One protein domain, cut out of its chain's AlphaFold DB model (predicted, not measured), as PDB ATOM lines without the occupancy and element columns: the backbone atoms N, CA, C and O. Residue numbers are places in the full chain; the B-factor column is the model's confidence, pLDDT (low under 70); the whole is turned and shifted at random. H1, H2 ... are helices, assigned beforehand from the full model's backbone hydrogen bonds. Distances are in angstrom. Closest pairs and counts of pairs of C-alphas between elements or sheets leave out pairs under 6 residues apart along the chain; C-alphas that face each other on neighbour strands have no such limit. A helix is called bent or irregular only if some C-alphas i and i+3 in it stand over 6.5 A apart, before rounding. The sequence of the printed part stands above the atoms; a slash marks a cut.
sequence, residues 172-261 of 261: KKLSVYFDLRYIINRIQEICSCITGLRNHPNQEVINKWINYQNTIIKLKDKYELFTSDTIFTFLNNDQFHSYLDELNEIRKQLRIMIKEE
ATOM      1  N   LYS A 172      33.671 -33.217   6.639       52.75
ATOM      2  CA  LYS A 172      33.277 -33.250   8.054       52.75
ATOM      3  C   LYS A 172      33.423 -31.885   8.732       52.75
ATOM      4  O   LYS A 172      32.442 -31.424   9.313       52.75
ATOM      5  N   LYS A 173      34.558 -31.187   8.549       55.53
ATOM      6  CA  LYS A 173      34.770 -29.826   9.085       55.53
ATOM      7  C   LYS A 173      33.715 -28.870   8.534       55.53
ATOM      8  O   LYS A 173      33.076 -28.158   9.300       55.53
ATOM      9  N   LEU A 174      33.453 -28.919   7.226       63.06
ATOM     10  CA  LEU A 174      32.406 -28.109   6.590       63.06
ATOM     11  C   LEU A 174      31.024 -28.325   7.222       63.06
ATOM     12  O   LEU A 174      30.323 -27.344   7.453       63.06
ATOM     13  N   SER A 175      30.645 -29.568   7.540       70.81
ATOM     14  CA  SER A 175      29.335 -29.857   8.144       70.81
ATOM     15  C   SER A 175      29.161 -29.208   9.524       70.81
ATOM     16  O   SER A 175      28.171 -28.508   9.729       70.81
ATOM     17  N   VAL A 176      30.158 -29.330  10.414       73.81
ATOM     18  CA  VAL A 176      30.129 -28.700  11.747       73.81
ATOM     19  C   VAL A 176      30.116 -27.176  11.621       73.81
ATOM     20  O   VAL A 176      29.383 -26.503  12.340       73.81
ATOM     21  N   TYR A 177      30.856 -26.612  10.658       72.62
ATOM     22  CA  TYR A 177      30.839 -25.170  10.387       72.62
ATOM     23  C   TYR A 177      29.467 -24.660   9.921       72.62
ATOM     24  O   TYR A 177      29.032 -23.590  10.359       72.62
ATOM     25  N   PHE A 178      28.774 -25.387   9.037       77.19
ATOM     26  CA  PHE A 178      27.428 -25.002   8.594       77.19
ATOM     27  C   PHE A 178      26.410 -25.078   9.733       77.19
ATOM     28  O   PHE A 178      25.598 -24.161   9.882       77.19
ATOM     29  N   ASP A 179      26.506 -26.114  10.560       83.69
ATOM     30  CA  ASP A 179      25.628 -26.338  11.706       83.69
ATOM     31  C   ASP A 179      25.869 -25.299  12.814       83.69
ATOM     32  O   ASP A 179      24.925 -24.673  13.298       83.69
ATOM     33  N   LEU A 180      27.130 -24.970  13.118       83.06
ATOM     34  CA  LEU A 180      27.484 -23.864  14.015       83.06
ATOM     35  C   LEU A 180      26.927 -22.527  13.508       83.06
ATOM     36  O   LEU A 180      26.377 -21.732  14.276       83.06
ATOM     37  N   ARG A 181      27.037 -22.269  12.202       79.56
ATOM     38  CA  ARG A 181      26.493 -21.050  11.592       79.56
ATOM     39  C   ARG A 181      24.970 -20.998  11.681       79.56
ATOM     40  O   ARG A 181      24.416 -19.921  11.898       79.56
ATOM     41  N   TYR A 182      24.297 -22.135  11.522       86.75
ATOM     42  CA  TYR A 182      22.855 -22.233  11.712       86.75
ATOM     43  C   TYR A 182      22.462 -21.820  13.139       86.75
ATOM     44  O   TYR A 182      21.611 -20.940  13.289       86.75
ATOM     45  N   ILE A 183      23.150 -22.346  14.163       89.00
ATOM     46  CA  ILE A 183      22.931 -21.980  15.574       89.00
ATOM     47  C   ILE A 183      23.169 -20.484  15.819       89.00
ATOM     48  O   ILE A 183      22.314 -19.818  16.399       89.00
ATOM     49  N   ILE A 184      24.266 -19.913  15.306       81.81
ATOM     50  CA  ILE A 184      24.558 -18.470  15.433       81.81
ATOM     51  C   ILE A 184      23.436 -17.619  14.822       81.81
ATOM     52  O   ILE A 184      22.986 -16.653  15.438       81.81
ATOM     53  N   ASN A 185      22.933 -17.998  13.645       82.00
ATOM     54  CA  ASN A 185      21.818 -17.291  13.017       82.00
ATOM     55  C   ASN A 185      20.520 -17.404  13.836       82.00
ATOM     56  O   ASN A 185      19.670 -16.524  13.723       82.00
ATOM     57  N   ARG A 186      20.312 -18.489  14.600       90.75
ATOM     58  CA  ARG A 186      19.150 -18.619  15.500       90.75
ATOM     59  C   ARG A 186      19.324 -17.755  16.751       90.75
ATOM     60  O   ARG A 186      18.392 -17.047  17.104       90.75
ATOM     61  N   ILE A 187      20.518 -17.711  17.340       86.00
ATOM     62  CA  ILE A 187      20.848 -16.807  18.461       86.00
ATOM     63  C   ILE A 187      20.580 -15.343  18.085       86.00
ATOM     64  O   ILE A 187      19.983 -14.587  18.843       86.00
ATOM     65  N   GLN A 188      20.977 -14.924  16.887       79.44
ATOM     66  CA  GLN A 188      20.718 -13.554  16.437       79.44
ATOM     67  C   GLN A 188      19.223 -13.267  16.300       79.44
ATOM     68  O   GLN A 188      18.740 -12.216  16.720       79.44
ATOM     69  N   GLU A 189      18.486 -14.212  15.722       85.88
ATOM     70  CA  GLU A 189      17.054 -14.056  15.512       85.88
ATOM     71  C   GLU A 189      16.285 -14.037  16.837       85.88
ATOM     72  O   GLU A 189      15.387 -13.214  16.994       85.88
ATOM     73  N   ILE A 190      16.677 -14.861  17.817       86.62
ATOM     74  CA  ILE A 190      16.019 -14.888  19.124       86.62
ATOM     75  C   ILE A 190      16.290 -13.608  19.912       86.62
ATOM     76  O   ILE A 190      15.359 -13.049  20.480       86.62
ATOM     77  N   CYS A 191      17.512 -13.066  19.855       82.62
ATOM     78  CA  CYS A 191      17.832 -11.764  20.446       82.62
ATOM     79  C   CYS A 191      17.009 -10.633  19.807       82.62
ATOM     80  O   CYS A 191      16.513  -9.746  20.507       82.62
ATOM     81  N   SER A 192      16.814 -10.671  18.484       79.88
ATOM     82  CA  SER A 192      15.943  -9.711  17.794       79.88
ATOM     83  C   SER A 192      14.470  -9.880  18.185       79.88
ATOM     84  O   SER A 192      13.752  -8.886  18.274       79.88
ATOM     85  N   CYS A 193      14.006 -11.111  18.422       79.56
ATOM     86  CA  CYS A 193      12.654 -11.367  18.915       79.56
ATOM     87  C   CYS A 193      12.477 -10.837  20.342       79.56
ATOM     88  O   CYS A 193      11.550 -10.074  20.584       79.56
ATOM     89  N   ILE A 194      13.390 -11.167  21.256       81.88
ATOM     90  CA  ILE A 194      13.377 -10.722  22.658       81.88
ATOM     91  C   ILE A 194      13.331  -9.190  22.752       81.88
ATOM     92  O   ILE A 194      12.551  -8.637  23.520       81.88
ATOM     93  N   THR A 195      14.131  -8.494  21.939       75.12
ATOM     94  CA  THR A 195      14.180  -7.019  21.928       75.12
ATOM     95  C   THR A 195      12.943  -6.367  21.298       75.12
ATOM     96  O   THR A 195      12.617  -5.227  21.631       75.12
ATOM     97  N   GLY A 196      12.246  -7.067  20.397       67.19
ATOM     98  CA  GLY A 196      11.045  -6.576  19.712       67.19
ATOM     99  C   GLY A 196       9.711  -6.965  20.365       67.19
ATOM    100  O   GLY A 196       8.682  -6.360  20.051       67.19
ATOM    101  N   LEU A 197       9.694  -7.958  21.259       63.44
ATOM    102  CA  LEU A 197       8.477  -8.457  21.901       63.44
ATOM    103  C   LEU A 197       8.001  -7.490  22.992       63.44
ATOM    104  O   LEU A 197       8.578  -7.406  24.071       63.44
ATOM    105  N   ARG A 198       6.906  -6.767  22.717       57.75
ATOM    106  CA  ARG A 198       6.271  -5.852  23.684       57.75
ATOM    107  C   ARG A 198       5.216  -6.496  24.588       57.75
ATOM    108  O   ARG A 198       4.855  -5.846  25.556       57.75
ATOM    109  N   ASN A 199       4.715  -7.694  24.267       59.94
ATOM    110  CA  ASN A 199       3.964  -8.640  25.118       59.94
ATOM    111  C   ASN A 199       3.379  -9.754  24.225       59.94
ATOM    112  O   ASN A 199       2.928  -9.452  23.127       59.94
ATOM    113  N   HIS A 200       3.419 -10.999  24.722       64.75
ATOM    114  CA  HIS A 200       2.992 -12.280  24.123       64.75
ATOM    115  C   HIS A 200       3.293 -12.508  22.619       64.75
ATOM    116  O   HIS A 200       2.727 -11.845  21.751       64.75
ATOM    117  N   PRO A 201       4.147 -13.491  22.273       77.06
ATOM    118  CA  PRO A 201       4.464 -13.807  20.883       77.06
ATOM    119  C   PRO A 201       3.230 -14.309  20.127       77.06
ATOM    120  O   PRO A 201       2.397 -15.040  20.661       77.06
ATOM    121  N   ASN A 202       3.113 -13.917  18.858       83.19
ATOM    122  CA  ASN A 202       2.036 -14.393  17.998       83.19
ATOM    123  C   ASN A 202       2.248 -15.872  17.600       83.19
ATOM    124  O   ASN A 202       3.357 -16.408  17.669       83.19
ATOM    125  N   GLN A 203       1.178 -16.531  17.145       84.12
ATOM    126  CA  GLN A 203       1.207 -17.962  16.816       84.12
ATOM    127  C   GLN A 203       2.203 -18.314  15.697       84.12
ATOM    128  O   GLN A 203       2.768 -19.405  15.689       84.12
ATOM    129  N   GLU A 204       2.440 -17.400  14.756       85.75
ATOM    130  CA  GLU A 204       3.396 -17.603  13.665       85.75
ATOM    131  C   GLU A 204       4.836 -17.684  14.188       85.75
ATOM    132  O   GLU A 204       5.577 -18.605  13.837       85.75
ATOM    133  N   VAL A 205       5.210 -16.766  15.083       84.31
ATOM    134  CA  VAL A 205       6.507 -16.759  15.767       84.31
ATOM    135  C   VAL A 205       6.662 -18.029  16.600       84.31
ATOM    136  O   VAL A 205       7.692 -18.692  16.492       84.31
ATOM    137  N   ILE A 206       5.631 -18.428  17.351       87.62
ATOM    138  CA  ILE A 206       5.642 -19.666  18.145       87.62
ATOM    139  C   ILE A 206       5.913 -20.888  17.256       87.62
ATOM    140  O   ILE A 206       6.874 -21.622  17.484       87.62
ATOM    141  N   ASN A 207       5.123 -21.083  16.196       89.38
ATOM    142  CA  ASN A 207       5.270 -22.226  15.289       89.38
ATOM    143  C   ASN A 207       6.656 -22.258  14.626       89.38
ATOM    144  O   ASN A 207       7.256 -23.322  14.451       89.38
ATOM    145  N   LYS A 208       7.182 -21.085  14.270       91.69
ATOM    146  CA  LYS A 208       8.515 -20.934  13.688       91.69
ATOM    147  C   LYS A 208       9.615 -21.378  14.657       91.69
ATOM    148  O   LYS A 208      10.493 -22.141  14.253       91.69
ATOM    149  N   TRP A 209       9.548 -20.965  15.921       92.25
ATOM    150  CA  TRP A 209      10.523 -21.359  16.943       92.25
ATOM    151  C   TRP A 209      10.415 -22.832  17.336       92.25
ATOM    152  O   TRP A 209      11.448 -23.483  17.484       92.25
ATOM    153  N   ILE A 210       9.208 -23.403  17.366       91.94
ATOM    154  CA  ILE A 210       9.011 -24.853  17.533       91.94
ATOM    155  C   ILE A 210       9.704 -25.633  16.402       91.94
ATOM    156  O   ILE A 210      10.405 -26.613  16.654       91.94
ATOM    157  N   ASN A 211       9.580 -25.182  15.150       92.50
ATOM    158  CA  ASN A 211      10.257 -25.823  14.016       92.50
ATOM    159  C   ASN A 211      11.789 -25.724  14.103       92.50
ATOM    160  O   ASN A 211      12.497 -26.677  13.756       92.50
ATOM    161  N   TYR A 212      12.316 -24.592  14.576       92.69
ATOM    162  CA  TYR A 212      13.752 -24.444  14.823       92.69
ATOM    163  C   TYR A 212      14.234 -25.343  15.954       92.69
ATOM    164  O   TYR A 212      15.226 -26.043  15.761       92.69
ATOM    165  N   GLN A 213      13.492 -25.422  17.057       93.00
ATOM    166  CA  GLN A 213      13.769 -26.356  18.143       93.00
ATOM    167  C   GLN A 213      13.841 -27.800  17.644       93.00
ATOM    168  O   GLN A 213      14.832 -28.474  17.898       93.00
ATOM    169  N   ASN A 214      12.882 -28.247  16.833       91.62
ATOM    170  CA  ASN A 214      12.906 -29.598  16.260       91.62
ATOM    171  C   ASN A 214      14.134 -29.857  15.373       91.62
ATOM    172  O   ASN A 214      14.642 -30.975  15.310       91.62
ATOM    173  N   THR A 215      14.611 -28.833  14.665       91.31
ATOM    174  CA  THR A 215      15.827 -28.934  13.846       91.31
ATOM    175  C   THR A 215      17.076 -29.008  14.724       91.31
ATOM    176  O   THR A 215      18.002 -29.753  14.418       91.31
ATOM    177  N   ILE A 216      17.086 -28.269  15.832       91.62
ATOM    178  CA  ILE A 216      18.207 -28.208  16.770       91.62
ATOM    179  C   ILE A 216      18.300 -29.473  17.616       91.62
ATOM    180  O   ILE A 216      19.409 -29.933  17.851       91.62
ATOM    181  N   ILE A 217      17.180 -30.099  17.978       90.25
ATOM    182  CA  ILE A 217      17.169 -31.415  18.636       90.25
ATOM    183  C   ILE A 217      17.894 -32.452  17.766       90.25
ATOM    184  O   ILE A 217      18.821 -33.099  18.230       90.25
ATOM    185  N   LYS A 218      17.593 -32.513  16.462       90.44
ATOM    186  CA  LYS A 218      18.312 -33.411  15.535       90.44
ATOM    187  C   LYS A 218      19.813 -33.115  15.458       90.44
ATOM    188  O   LYS A 218      20.609 -34.010  15.195       90.44
ATOM    189  N   LEU A 219      20.194 -31.851  15.632       89.69
ATOM    190  CA  LEU A 219      21.587 -31.408  15.635       89.69
ATOM    191  C   LEU A 219      22.276 -31.800  16.951       89.69
ATOM    192  O   LEU A 219      23.413 -32.261  16.911       89.69
ATOM    193  N   LYS A 220      21.579 -31.688  18.089       89.56
ATOM    194  CA  LYS A 220      22.032 -32.198  19.391       89.56
ATOM    195  C   LYS A 220      22.317 -33.693  19.310       89.56
ATOM    196  O   LYS A 220      23.421 -34.094  19.654       89.56
ATOM    197  N   ASP A 221      21.385 -34.469  18.758       88.25
ATOM    198  CA  ASP A 221      21.541 -35.920  18.586       88.25
ATOM    199  C   ASP A 221      22.721 -36.260  17.667       88.25
ATOM    200  O   ASP A 221      23.518 -37.145  17.965       88.25
ATOM    201  N   LYS A 222      22.872 -35.527  16.555       89.31
ATOM    202  CA  LYS A 222      23.956 -35.730  15.580       89.31
ATOM    203  C   LYS A 222      25.353 -35.593  16.195       89.31
ATOM    204  O   LYS A 222      26.281 -36.237  15.710       89.31
ATOM    205  N   TYR A 223      25.505 -34.719  17.186       87.88
ATOM    206  CA  TYR A 223      26.790 -34.375  17.795       87.88
ATOM    207  C   TYR A 223      26.900 -34.787  19.267       87.88
ATOM    208  O   TYR A 223      27.854 -34.382  19.925       87.88
ATOM    209  N   GLU A 224      25.931 -35.552  19.778       86.62
ATOM    210  CA  GLU A 224      25.881 -36.019  21.170       86.62
ATOM    211  C   GLU A 224      26.079 -34.876  22.193       86.62
ATOM    212  O   GLU A 224      26.830 -34.988  23.159       86.62
ATOM    213  N   LEU A 225      25.421 -33.731  21.957       86.94
ATOM    214  CA  LEU A 225      25.595 -32.519  22.770       86.94
ATOM    215  C   LEU A 225      24.931 -32.635  24.149       86.94
ATOM    216  O   LEU A 225      23.743 -32.945  24.256       86.94
ATOM    217  N   PHE A 226      25.647 -32.240  25.201       78.38
ATOM    218  CA  PHE A 226      25.156 -32.260  26.581       78.38
ATOM    219  C   PHE A 226      24.436 -30.953  26.924       78.38
ATOM    220  O   PHE A 226      25.043 -29.990  27.388       78.38
ATOM    221  N   THR A 227      23.129 -30.900  26.689       78.56
ATOM    222  CA  THR A 227      22.265 -29.771  27.087       78.56
ATOM    223  C   THR A 227      20.961 -30.292  27.685       78.56
ATOM    224  O   THR A 227      20.675 -31.479  27.585       78.56
ATOM    225  N   SER A 228      20.174 -29.433  28.341       73.94
ATOM    226  CA  SER A 228      18.911 -29.861  28.955       73.94
ATOM    227  C   SER A 228      17.916 -30.377  27.910       73.94
ATOM    228  O   SER A 228      17.770 -29.752  26.863       73.94
ATOM    229  N   ASP A 229      17.153 -31.428  28.216       75.25
ATOM    230  CA  ASP A 229      16.062 -31.937  27.357       75.25
ATOM    231  C   ASP A 229      14.766 -31.120  27.483       75.25
ATOM    232  O   ASP A 229      13.648 -31.621  27.339       75.25
ATOM    233  N   THR A 230      14.902 -29.834  27.798       82.00
ATOM    234  CA  THR A 230      13.769 -28.941  28.005       82.00
ATOM    235  C   THR A 230      13.104 -28.644  26.667       82.00
ATOM    236  O   THR A 230      13.740 -28.139  25.748       82.00
ATOM    237  N   ILE A 231      11.804 -28.923  26.561       86.06
ATOM    238  CA  ILE A 231      11.003 -28.567  25.386       86.06
ATOM    239  C   ILE A 231      10.286 -27.246  25.661       86.06
ATOM    240  O   ILE A 231       9.469 -27.140  26.577       86.06
ATOM    241  N   PHE A 232      10.563 -26.243  24.835       88.44
ATOM    242  CA  PHE A 232       9.984 -24.908  24.928       88.44
ATOM    243  C   PHE A 232       8.708 -24.795  24.087       88.44
ATOM    244  O   PHE A 232       8.652 -25.245  22.938       88.44
ATOM    245  N   THR A 233       7.679 -24.168  24.664       87.69
ATOM    246  CA  THR A 233       6.400 -23.874  23.991       87.69
ATOM    247  C   THR A 233       6.348 -22.462  23.402       87.69
ATOM    248  O   THR A 233       5.431 -22.146  22.649       87.69
ATOM    249  N   PHE A 234       7.339 -21.627  23.722       87.44
ATOM    250  CA  PHE A 234       7.501 -20.233  23.309       87.44
ATOM    251  C   PHE A 234       6.290 -19.337  23.615       87.44
ATOM    252  O   PHE A 234       6.024 -18.390  22.886       87.44
ATOM    253  N   LEU A 235       5.548 -19.602  24.696       84.75
ATOM    254  CA  LEU A 235       4.323 -18.852  25.041       84.75
ATOM    255  C   LEU A 235       4.587 -17.526  25.775       84.75
ATOM    256  O   LEU A 235       3.733 -16.634  25.807       84.75
ATOM    257  N   ASN A 236       5.760 -17.389  26.386       82.81
ATOM    258  CA  ASN A 236       6.182 -16.204  27.125       82.81
ATOM    259  C   ASN A 236       7.641 -15.868  26.804       82.81
ATOM    260  O   ASN A 236       8.354 -16.692  26.240       82.81
ATOM    261  N   ASN A 237       8.070 -14.653  27.146       82.00
ATOM    262  CA  ASN A 237       9.416 -14.176  26.826       82.00
ATOM    263  C   ASN A 237      10.511 -14.920  27.611       82.00
ATOM    264  O   ASN A 237      11.603 -15.129  27.090       82.00
ATOM    265  N   ASP A 238      10.213 -15.390  28.824       86.38
ATOM    266  CA  ASP A 238      11.173 -16.122  29.659       86.38
ATOM    267  C   ASP A 238      11.665 -17.397  28.966       86.38
ATOM    268  O   ASP A 238      12.857 -17.692  28.968       86.38
ATOM    269  N   GLN A 239      10.774 -18.104  28.264       88.38
ATOM    270  CA  GLN A 239      11.152 -19.269  27.464       88.38
ATOM    271  C   GLN A 239      12.078 -18.919  26.289       88.38
ATOM    272  O   GLN A 239      12.903 -19.747  25.917       88.38
ATOM    273  N   PHE A 240      11.999 -17.709  25.723       87.94
ATOM    274  CA  PHE A 240      12.958 -17.267  24.702       87.94
ATOM    275  C   PHE A 240      14.332 -17.007  25.314       87.94
ATOM    276  O   PHE A 240      15.338 -17.362  24.706       87.94
ATOM    277  N   HIS A 241      14.389 -16.427  26.513       89.00
ATOM    278  CA  HIS A 241      15.648 -16.228  27.232       89.00
ATOM    279  C   HIS A 241      16.302 -17.561  27.613       89.00
ATOM    280  O   HIS A 241      17.468 -17.777  27.291       89.00
ATOM    281  N   SER A 242      15.544 -18.493  28.191       90.00
ATOM    282  CA  SER A 242      16.062 -19.826  28.522       90.00
ATOM    283  C   SER A 242      16.511 -20.603  27.282       90.00
ATOM    284  O   SER A 242      17.537 -21.280  27.316       90.00
ATOM    285  N   TYR A 243      15.789 -20.478  26.166       92.56
ATOM    286  CA  TYR A 243      16.199 -21.117  24.919       92.56
ATOM    287  C   TYR A 243      17.457 -20.466  24.321       92.56
ATOM    288  O   TYR A 243      18.328 -21.163  23.808       92.56
ATOM    289  N   LEU A 244      17.612 -19.142  24.427       91.06
ATOM    290  CA  LEU A 244      18.841 -18.440  24.041       91.06
ATOM    291  C   LEU A 244      20.061 -18.959  24.821       91.06
ATOM    292  O   LEU A 244      21.123 -19.151  24.223       91.06
ATOM    293  N   ASP A 245      19.914 -19.217  26.119       91.12
ATOM    294  CA  ASP A 245      20.983 -19.797  26.936       91.12
ATOM    295  C   ASP A 245      21.364 -21.203  26.450       91.12
ATOM    296  O   ASP A 245      22.552 -21.490  26.276       91.12
ATOM    297  N   GLU A 246      20.378 -22.042  26.113       91.75
ATOM    298  CA  GLU A 246      20.630 -23.365  25.526       91.75
ATOM    299  C   GLU A 246      21.375 -23.264  24.183       91.75
ATOM    300  O   GLU A 246      22.372 -23.956  23.965       91.75
ATOM    301  N   LEU A 247      20.957 -22.359  23.290       91.62
ATOM    302  CA  LEU A 247      21.640 -22.145  22.010       91.62
ATOM    303  C   LEU A 247      23.090 -21.687  22.194       91.62
ATOM    304  O   LEU A 247      23.973 -22.099  21.433       91.62
ATOM    305  N   ASN A 248      23.348 -20.825  23.180       89.06
ATOM    306  CA  ASN A 248      24.698 -20.380  23.505       89.06
ATOM    307  C   ASN A 248      25.571 -21.542  23.988       89.06
ATOM    308  O   ASN A 248      26.748 -21.588  23.627       89.06
ATOM    309  N   GLU A 249      25.009 -22.487  24.738       90.75
ATOM    310  CA  GLU A 249      25.727 -23.672  25.206       90.75
ATOM    311  C   GLU A 249      26.024 -24.655  24.062       90.75
ATOM    312  O   GLU A 249      27.172 -25.064  23.874       90.75
ATOM    313  N   ILE A 250      25.042 -24.918  23.194       91.25
ATOM    314  CA  ILE A 250      25.228 -25.689  21.950       91.25
ATOM    315  C   ILE A 250      26.345 -25.078  21.093       91.25
ATOM    316  O   ILE A 250      27.230 -25.779  20.597       91.25
ATOM    317  N   ARG A 251      26.343 -23.747  20.938       90.56
ATOM    318  CA  ARG A 251      27.380 -23.015  20.199       90.56
ATOM    319  C   ARG A 251      28.771 -23.238  20.798       90.56
ATOM    320  O   ARG A 251      29.727 -23.367  20.031       90.56
ATOM    321  N   LYS A 252      28.908 -23.253  22.130       86.44
ATOM    322  CA  LYS A 252      30.195 -23.510  22.800       86.44
ATOM    323  C   LYS A 252      30.695 -24.921  22.499       86.44
ATOM    324  O   LYS A 252      31.831 -25.065  22.054       86.44
ATOM    325  N   GLN A 253      29.843 -25.932  22.654       88.31
ATOM    326  CA  GLN A 253      30.224 -27.331  22.429       88.31
ATOM    327  C   GLN A 253      30.616 -27.597  20.966       88.31
ATOM    328  O   GLN A 253      31.667 -28.178  20.700       88.31
ATOM    329  N   LEU A 254      29.857 -27.062  19.998       84.06
ATOM    330  CA  LEU A 254      30.213 -27.141  18.571       84.06
ATOM    331  C   LEU A 254      31.556 -26.466  18.250       84.06
ATOM    332  O   LEU A 254      32.284 -26.929  17.373       84.06
ATOM    333  N   ARG A 255      31.918 -25.385  18.953       78.81
ATOM    334  CA  ARG A 255      33.228 -24.731  18.790       78.81
ATOM    335  C   ARG A 255      34.381 -25.576  19.330       78.81
ATOM    336  O   ARG A 255      35.457 -25.522  18.742       78.81
ATOM    337  N   ILE A 256      34.175 -26.319  20.418       80.69
ATOM    338  CA  ILE A 256      35.190 -27.222  20.982       80.69
ATOM    339  C   ILE A 256      35.488 -28.347  19.987       80.69
ATOM    340  O   ILE A 256      36.644 -28.528  19.619       80.69
ATOM    341  N   MET A 257      34.456 -28.984  19.423       73.44
ATOM    342  CA  MET A 257      34.632 -30.023  18.396       73.44
ATOM    343  C   MET A 257      35.410 -29.547  17.160       73.44
ATOM    344  O   MET A 257      36.194 -30.298  16.597       73.44
ATOM    345  N   ILE A 258      35.245 -28.285  16.743       69.19
ATOM    346  CA  ILE A 258      36.024 -27.713  15.627       69.19
ATOM    347  C   ILE A 258      37.511 -27.535  15.987       69.19
ATOM    348  O   ILE A 258      38.352 -27.528  15.086       69.19
ATOM    349  N   LYS A 259      37.836 -27.338  17.271       65.06
ATOM    350  CA  LYS A 259      39.210 -27.145  17.760       65.06
ATOM    351  C   LYS A 259      39.943 -28.462  18.041       65.06
ATOM    352  O   LYS A 259      41.168 -28.459  17.973       65.06
ATOM    353  N   GLU A 260      39.226 -29.535  18.377       54.00
ATOM    354  CA  GLU A 260      39.804 -30.831  18.775       54.00
ATOM    355  C   GLU A 260      40.047 -31.816  17.603       54.00
ATOM    356  O   GLU A 260      40.825 -32.755  17.768       54.00
ATOM    357  N   GLU A 261      39.471 -31.584  16.409       45.28
ATOM    358  CA  GLU A 261      39.739 -32.316  15.139       45.28
ATOM    359  C   GLU A 261      40.624 -31.538  14.141       45.28
ATOM    360  O   GLU A 261      41.269 -32.135  13.246       45.28
TER     361      GLU A 261
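AT A GLANCE: This is residues 172 to 261 of the 261 residues of an uncharacterized protein of Rhizophagus irregularis (UniProt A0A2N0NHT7). Three long helices lie lengthwise in a loose triangular bundle, H1 and H3 side by side, with H2 set farther off. H1 runs against the other two, and the link from H2 to H3 runs back along the length of the bundle before H3 begins. The printed part has 90 residues with three named helices, in the order H1, H2, H3, and no named strand; the class is all helix. The whole is compact, with a radius of gyration of the C-alphas of 13.4 A, and spans 44 by 22 by 18 A.

HOW THE PARTS SIT: Start with H1, residues 172 to 196, and look from it to H3, residues 237 to 260: they touch, opposite ways at a shallow tilt of 22 degrees, and their closest C-alphas, of Ile 187 and Leu 244, are 6.2 A apart. H1 and H2, residues 203 to 222, form a helical hairpin at a shallow tilt of 27 degrees. They only just touch, with 3 pairs of C-alphas within 8 A, through residues 179 to 186 of H1 and 212 to 219 of H2 alone; the closest C-alphas, of Asp 179 and Leu 219, are 7.6 A apart. H2 and H3 are close but not clearly touching, the same way at a shallow tilt of 27 degrees, with the closest C-alphas, of Lys 220 and Ile 250, 7.7 A apart. In H1 and H3 every O i to N i+4 pair is within hydrogen-bond range; in H2, 15 of 16 are.

IN THESE COORDINATES: Find C-alpha 172 at (33.277, -33.250, 8.054); from there H1 runs 36.6 A to C-alpha 196. H2 covers 28.9 A from C-alpha 203 at (1.207, -17.962, 16.816) to C-alpha 222. H3 covers 35.6 A from C-alpha 237 to C-alpha 260 at (39.804, -30.831, 18.775).

THE WHOLE: The outline is only just a rod; the two C-alphas farthest apart, of Asn 199 and Glu 261, are 44.0 A apart, while those of Lys 172 and Glu 261 are 9.6 A apart. The printed part has no cut. The link from H1 to H2 is short, and that from H2 to H3, residues 223 to 236, is long. Look for pLDDT under 70 at residues 172 to 174, 196 to 200 and 258 to 261; the mean of the printed part is 82.1.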